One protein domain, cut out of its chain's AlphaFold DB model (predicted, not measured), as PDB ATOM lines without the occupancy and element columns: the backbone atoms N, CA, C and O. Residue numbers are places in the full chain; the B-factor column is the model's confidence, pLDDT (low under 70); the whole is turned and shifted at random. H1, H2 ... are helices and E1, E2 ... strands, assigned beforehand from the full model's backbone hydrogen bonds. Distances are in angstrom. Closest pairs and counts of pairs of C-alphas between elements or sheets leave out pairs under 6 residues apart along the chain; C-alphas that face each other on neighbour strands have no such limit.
ATOM      1  N   GLU A   2      51.550 -10.565 -23.414       57.97
ATOM      2  CA  GLU A   2      50.604 -11.641 -23.710       57.97
ATOM      3  C   GLU A   2      49.600 -11.111 -24.736       57.97
ATOM      4  O   GLU A   2      49.060 -10.020 -24.559       57.97
ATOM      5  N   GLN A   3      49.393 -11.849 -25.824       59.62
ATOM      6  CA  GLN A   3      48.410 -11.505 -26.844       59.62
ATOM      7  C   GLN A   3      47.327 -12.574 -26.837       59.62
ATOM      8  O   GLN A   3      47.595 -13.748 -27.094       59.62
ATOM      9  N   ARG A   4      46.090 -12.159 -26.568       62.00
ATOM     10  CA  ARG A   4      44.919 -13.014 -26.717       62.00
ATOM     11  C   ARG A   4      44.189 -12.614 -27.987       62.00
ATOM     12  O   ARG A   4      43.723 -11.485 -28.100       62.00
ATOM     13  N   GLN A   5      44.059 -13.546 -28.923       60.44
ATOM     14  CA  GLN A   5      43.138 -13.367 -30.039       60.44
ATOM     15  C   GLN A   5      41.714 -13.506 -29.502       60.44
ATOM     16  O   GLN A   5      41.352 -14.544 -28.939       60.44
ATOM     17  N   GLN A   6      40.917 -12.447 -29.624       59.75
ATOM     18  CA  GLN A   6      39.482 -12.574 -29.420       59.75
ATOM     19  C   GLN A   6      38.880 -13.245 -30.650       59.75
ATOM     20  O   GLN A   6      39.230 -12.920 -31.782       59.75
ATOM     21  N   PHE A   7      38.000 -14.217 -30.424       59.16
ATOM     22  CA  PHE A   7      37.271 -14.850 -31.512       59.16
ATOM     23  C   PHE A   7      36.357 -13.804 -32.148       59.16
ATOM     24  O   PHE A   7      35.510 -13.230 -31.460       59.16
ATOM     25  N   VAL A   8      36.549 -13.557 -33.443       61.84
ATOM     26  CA  VAL A   8      35.684 -12.666 -34.216       61.84
ATOM     27  C   VAL A   8      34.276 -13.259 -34.197       61.84
ATOM     28  O   VAL A   8      34.086 -14.448 -34.465       61.84
ATOM     29  N   ARG A   9      33.295 -12.448 -33.804       67.69
ATOM     30  CA  ARG A   9      31.874 -12.796 -33.873       67.69
ATOM     31  C   ARG A   9      31.297 -12.230 -35.172       67.69
ATOM     32  O   ARG A   9      31.848 -11.248 -35.668       67.69
ATOM     33  N   PRO A  10      30.222 -12.820 -35.718       76.38
ATOM     34  CA  PRO A  10      29.504 -12.210 -36.834       76.38
ATOM     35  C   PRO A  10      29.149 -10.751 -36.511       76.38
ATOM     36  O   PRO A  10      28.791 -10.454 -35.369       76.38
ATOM     37  N   ALA A  11      29.309  -9.852 -37.486       74.69
ATOM     38  CA  ALA A  11      29.162  -8.411 -37.271       74.69
ATOM     39  C   ALA A  11      27.707  -8.025 -36.968       74.69
ATOM     40  O   ALA A  11      27.449  -7.119 -36.176       74.69
ATOM     41  N   THR A  12      26.759  -8.753 -37.559       78.31
ATOM     42  CA  THR A  12      25.323  -8.567 -37.364       78.31
ATOM     43  C   THR A  12      24.621  -9.881 -37.024       78.31
ATOM     44  O   THR A  12      25.126 -10.984 -37.251       78.31
ATOM     45  N   GLU A  13      23.388  -9.784 -36.527       84.56
ATOM     46  CA  GLU A  13      22.531 -10.962 -36.366       84.56
ATOM     47  C   GLU A  13      22.201 -11.636 -37.705       84.56
ATOM     48  O   GLU A  13      21.972 -12.845 -37.751       84.56
ATOM     49  N   ALA A  14      22.160 -10.868 -38.801       84.56
ATOM     50  CA  ALA A  14      21.946 -11.414 -40.136       84.56
ATOM     51  C   ALA A  14      23.128 -12.298 -40.557       84.56
ATOM     52  O   ALA A  14      22.904 -13.423 -41.009       84.56
ATOM     53  N   ASP A  15      24.359 -11.849 -40.297       83.56
ATOM     54  CA  ASP A  15      25.570 -12.642 -40.525       83.56
ATOM     55  C   ASP A  15      25.563 -13.911 -39.678       83.56
ATOM     56  O   ASP A  15      25.903 -14.992 -40.154       83.56
ATOM     57  N   GLU A  16      25.125 -13.813 -38.420       87.94
ATOM     58  CA  GLU A  16      25.032 -14.976 -37.544       87.94
ATOM     59  C   GLU A  16      23.985 -15.989 -38.037       87.94
ATOM     60  O   GLU A  16      24.220 -17.201 -38.000       87.94
ATOM     61  N   ARG A  17      22.835 -15.520 -38.536       89.88
ATOM     62  CA  ARG A  17      21.824 -16.391 -39.152       89.88
ATOM     63  C   ARG A  17      22.354 -17.056 -40.419       89.88
ATOM     64  O   ARG A  17      22.219 -18.272 -40.541       89.88
ATOM     65  N   ALA A  18      22.993 -16.300 -41.312       87.75
ATOM     66  CA  ALA A  18      23.602 -16.834 -42.530       87.75
ATOM     67  C   ALA A  18      24.688 -17.872 -42.205       87.75
ATOM     68  O   ALA A  18      24.722 -18.959 -42.784       87.75
ATOM     69  N   TRP A  19      25.515 -17.586 -41.196       85.38
ATOM     70  CA  TRP A  19      26.544 -18.491 -40.698       85.38
ATOM     71  C   TRP A  19      25.984 -19.821 -40.197       85.38
ATOM     72  O   TRP A  19      26.486 -20.896 -40.542       85.38
ATOM     73  N   ARG A  20      24.925 -19.758 -39.383       89.19
ATOM     74  CA  ARG A  20      24.248 -20.951 -38.868       89.19
ATOM     75  C   ARG A  20      23.554 -21.730 -39.983       89.19
ATOM     76  O   ARG A  20      23.692 -22.949 -40.012       89.19
ATOM     77  N   ALA A  21      22.883 -21.047 -40.910       91.00
ATOM     78  CA  ALA A  21      22.232 -21.671 -42.064       91.00
ATOM     79  C   ALA A  21      23.234 -22.413 -42.967       91.00
ATOM     80  O   ALA A  21      22.922 -23.484 -43.479       91.00
ATOM     81  N   ALA A  22      24.467 -21.907 -43.087       87.00
ATOM     82  CA  ALA A  22      25.565 -22.569 -43.794       87.00
ATOM     83  C   ALA A  22      26.227 -23.724 -43.007       87.00
ATOM     84  O   ALA A  22      27.233 -24.278 -43.449       87.00
ATOM     85  N   GLY A  23      25.711 -24.083 -41.824       88.56
ATOM     86  CA  GLY A  23      26.251 -25.164 -40.995       88.56
ATOM     87  C   GLY A  23      27.473 -24.780 -40.153       88.56
ATOM     88  O   GLY A  23      28.194 -25.661 -39.690       88.56
ATOM     89  N   SER A  24      27.720 -23.483 -39.927       85.50
ATOM     90  CA  SER A  24      28.840 -22.969 -39.115       85.50
ATOM     91  C   SER A  24      30.225 -23.520 -39.515       85.50
ATOM     92  O   SER A  24      30.947 -24.066 -38.663       85.50
ATOM     93  N   PRO A  25      30.611 -23.424 -40.802       84.19
ATOM     94  CA  PRO A  25      31.801 -24.087 -41.327       84.19
ATOM     95  C   PRO A  25      33.090 -23.588 -40.656       84.19
ATOM     96  O   PRO A  25      33.237 -22.438 -40.290       84.19
ATOM     97  N   VAL A  26      34.108 -24.430 -40.488       79.94
ATOM     98  CA  VAL A  26      35.376 -23.973 -39.866       79.94
ATOM     99  C   VAL A  26      36.305 -23.240 -40.837       79.94
ATOM    100  O   VAL A  26      37.252 -22.579 -40.407       79.94
ATOM    101  N   LYS A  27      36.028 -23.363 -42.137       82.19
ATOM    102  CA  LYS A  27      36.726 -22.711 -43.242       82.19
ATOM    103  C   LYS A  27      35.689 -22.112 -44.173       82.19
ATOM    104  O   LYS A  27      34.769 -22.821 -44.571       82.19
ATOM    105  N   VAL A  28      35.875 -20.856 -44.545       79.38
ATOM    106  CA  VAL A  28      35.070 -20.201 -45.576       79.38
ATOM    107  C   VAL A  28      35.922 -19.941 -46.793       79.38
ATOM    108  O   VAL A  28      37.123 -19.683 -46.689       79.38
ATOM    109  N   GLN A  29      35.299 -20.028 -47.956       76.12
ATOM    110  CA  GLN A  29      35.905 -19.503 -49.161       76.12
ATOM    111  C   GLN A  29      35.876 -17.979 -49.049       76.12
ATOM    112  O   GLN A  29      34.798 -17.417 -48.854       76.12
ATOM    113  N   ARG A  30      37.038 -17.316 -49.125       70.69
ATOM    114  CA  ARG A  30      37.023 -15.865 -49.323       70.69
ATOM    115  C   ARG A  30      36.398 -15.603 -50.683       70.69
ATOM    116  O   ARG A  30      36.606 -16.389 -51.613       70.69
ATOM    117  N   VAL A  31      35.660 -14.509 -50.779       69.00
ATOM    118  CA  VAL A  31      35.220 -14.002 -52.068       69.00
ATOM    119  C   VAL A  31      36.464 -13.794 -52.948       69.00
ATOM    120  O   VAL A  31      37.483 -13.270 -52.493       69.00
ATOM    121  N   CYS A  32      36.433 -14.360 -54.155       64.44
ATOM    122  CA  CYS A  32      37.547 -14.319 -55.095       64.44
ATOM    123  C   CYS A  32      37.535 -12.985 -55.836       64.44
ATOM    124  O   CYS A  32      36.500 -12.642 -56.404       64.44
ATOM    125  N   ALA A  33      38.680 -12.308 -55.918       65.06
ATOM    126  CA  ALA A  33      38.838 -11.204 -56.859       65.06
ATOM    127  C   ALA A  33      38.597 -11.715 -58.295       65.06
ATOM    128  O   ALA A  33      39.111 -12.799 -58.635       65.06
ATOM    129  N   PRO A  34      37.846 -10.994 -59.149       61.78
ATOM    130  CA  PRO A  34      37.602 -11.410 -60.522       61.78
ATOM    131  C   PRO A  34      38.884 -11.709 -61.293       61.78
ATOM    132  O   PRO A  34      39.897 -11.027 -61.174       61.78
ATOM    133  N   GLY A  35      38.851 -12.785 -62.080       65.75
ATOM    134  CA  GLY A  35      40.022 -13.294 -62.801       65.75
ATOM    135  C   GLY A  35      40.914 -14.246 -61.992       65.75
ATOM    136  O   GLY A  35      41.752 -14.927 -62.586       65.75
ATOM    137  N   THR A  36      40.707 -14.386 -60.677       66.19
ATOM    138  CA  THR A  36      41.396 -15.405 -59.864       66.19
ATOM    139  C   THR A  36      40.757 -16.775 -60.087       66.19
ATOM    140  O   THR A  36      39.538 -16.929 -59.987       66.19
ATOM    141  N   ARG A  37      41.556 -17.814 -60.369       63.03
ATOM    142  CA  ARG A  37      41.020 -19.183 -60.467       63.03
ATOM    143  C   ARG A  37      40.526 -19.625 -59.092       63.03
ATOM    144  O   ARG A  37      41.209 -19.420 -58.096       63.03
ATOM    145  N   SER A  38      39.389 -20.318 -59.035       59.09
ATOM    146  CA  SER A  38      38.783 -20.759 -57.765       59.09
ATOM    147  C   SER A  38      39.734 -21.564 -56.858       59.09
ATOM    148  O   SER A  38      39.607 -21.485 -55.639       59.09
ATOM    149  N   GLY A  39      40.697 -22.304 -57.428       64.19
ATOM    150  CA  GLY A  39      41.718 -23.044 -56.670       64.19
ATOM    151  C   GLY A  39      42.800 -22.174 -56.018       64.19
ATOM    152  O   GLY A  39      43.388 -22.595 -55.025       64.19
ATOM    153  N   ASP A  40      43.011 -20.961 -56.532       70.06
ATOM    154  CA  ASP A  40      44.002 -19.996 -56.042       70.06
ATOM    155  C   ASP A  40      43.392 -19.029 -55.009       70.06
ATOM    156  O   ASP A  40      44.103 -18.284 -54.333       70.06
ATOM    157  N   CYS A  41      42.067 -19.062 -54.831       69.50
ATOM    158  CA  CYS A  41      41.384 -18.249 -53.839       69.50
ATOM    159  C   CYS A  41      41.612 -18.794 -52.426       69.50
ATOM    160  O   CYS A  41      41.127 -19.873 -52.064       69.50
ATOM    161  N   ALA A  42      42.296 -18.011 -51.592       70.31
ATOM    162  CA  ALA A  42      42.581 -18.384 -50.215       70.31
ATOM    163  C   ALA A  42      41.292 -18.690 -49.431       70.31
ATOM    164  O   ALA A  42      40.346 -17.901 -49.383       70.31
ATOM    165  N   LYS A  43      41.264 -19.855 -48.778       75.00
ATOM    166  CA  LYS A  43      40.238 -20.179 -47.782       75.00
ATOM    167  C   LYS A  43      40.632 -19.563 -46.449       75.00
ATOM    168  O   LYS A  43      41.754 -19.765 -45.985       75.00
ATOM    169  N   VAL A  44      39.695 -18.876 -45.808       75.81
ATOM    170  CA  VAL A  44      39.899 -18.279 -44.488       75.81
ATOM    171  C   VAL A  44      39.463 -19.276 -43.423       75.81
ATOM    172  O   VAL A  44      38.365 -19.835 -43.463       75.81
ATOM    173  N   GLN A  45      40.343 -19.527 -42.460       77.38
ATOM    174  CA  GLN A  45      40.025 -20.318 -41.279       77.38
ATOM    175  C   GLN A  45      39.230 -19.438 -40.303       77.38
ATOM    176  O   GLN A  45      39.789 -18.527 -39.704       77.38
ATOM    177  N   MET A  46      37.941 -19.728 -40.116       73.69
ATOM    178  CA  MET A  46      37.062 -18.933 -39.239       73.69
ATOM    179  C   MET A  46      37.143 -19.375 -37.780       73.69
ATOM    180  O   MET A  46      36.950 -18.586 -36.859       73.69
ATOM    181  N   ARG A  47      37.448 -20.658 -37.547       64.75
ATOM    182  CA  ARG A  47      37.621 -21.199 -36.197       64.75
ATOM    183  C   ARG A  47      39.100 -21.333 -35.874       64.75
ATOM    184  O   ARG A  47      39.752 -22.268 -36.343       64.75
ATOM    185  N   PHE A  48      39.599 -20.473 -34.998       59.75
ATOM    186  CA  PHE A  48      40.837 -20.738 -34.278       59.75
ATOM    187  C   PHE A  48      40.517 -21.680 -33.111       59.75
ATOM    188  O   PHE A  48      39.589 -21.444 -32.340       59.75
ATOM    189  N   LYS A  49      41.246 -22.794 -32.976       58.53
ATOM    190  CA  LYS A  49      41.305 -23.462 -31.668       58.53
ATOM    191  C   LYS A  49      42.018 -22.483 -30.730       58.53
ATOM    192  O   LYS A  49      42.978 -21.871 -31.204       58.53
ATOM    193  N   PRO A  50      41.601 -22.327 -29.457       56.09
ATOM    194  CA  PRO A  50      42.404 -21.588 -28.493       56.09
ATOM    195  C   PRO A  50      43.832 -22.110 -28.606       56.09
ATOM    196  O   PRO A  50      44.067 -23.311 -28.430       56.09
ATOM    197  N   SER A  51      44.769 -21.255 -29.011       58.66
ATOM    198  CA  SER A  51      46.166 -21.650 -28.980       58.66
ATOM    199  C   SER A  51      46.476 -21.978 -27.526       58.66
ATOM    200  O   SER A  51      46.102 -21.217 -26.631       58.66
ATOM    201  N   GLN A  52      47.139 -23.107 -27.276       66.75
ATOM    202  CA  GLN A  52      47.781 -23.314 -25.979       66.75
ATOM    203  C   GLN A  52      48.579 -22.051 -25.648       66.75
ATOM    204  O   GLN A  52      49.124 -21.432 -26.567       66.75
TER     205      GLN A  52
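What this domain is: This is residues 2 to 52 of the 237 residues of an uncharacterized protein of Nonomuraea zeae (UniProt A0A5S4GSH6). There is little regular structure here: a short two-strand hairpin, E1 and E2, runs on into a long loop, residues 30 to 42, with the single helix H1 set off to one side and both printed ends trailing away from the loop. The printed part has 51 residues with H1, E1 and E2 in that order, 15 residues in named elements, class mixed. It is loose, with a radius of gyration of the C-alphas of 13.6 A and spans of 39 by 28 by 17 A.

Where its parts are: E1 is residues 27 to 29 and E2 is residues 43 to 45, whose C-alpha 45 is at (40.025, -20.318, -41.279). H1, residues 13 to 21, is 12.1 A long and begins at C-alpha 13 (22.531, -10.962, -36.366).

How they stand to each other: E1 and E2, a hairpin, are antiparallel at 151 degrees. N 28 and O 44 are 2.9 A apart, within hydrogen-bond range. H1 and E2 are apart. In H1 every O i to N i+4 pair is within hydrogen-bond range.

The domain as a whole: The C-alphas farthest apart, of Glu 2 and Gly 35, are 40.5 A apart. The printed part has no cut. The link H1 to E1 is tight; E1 to E2 is long. Mean pLDDT of the printed part is 72.4, under 70 at residues 2 to 9, 31 to 39, 41 and 47 to 52.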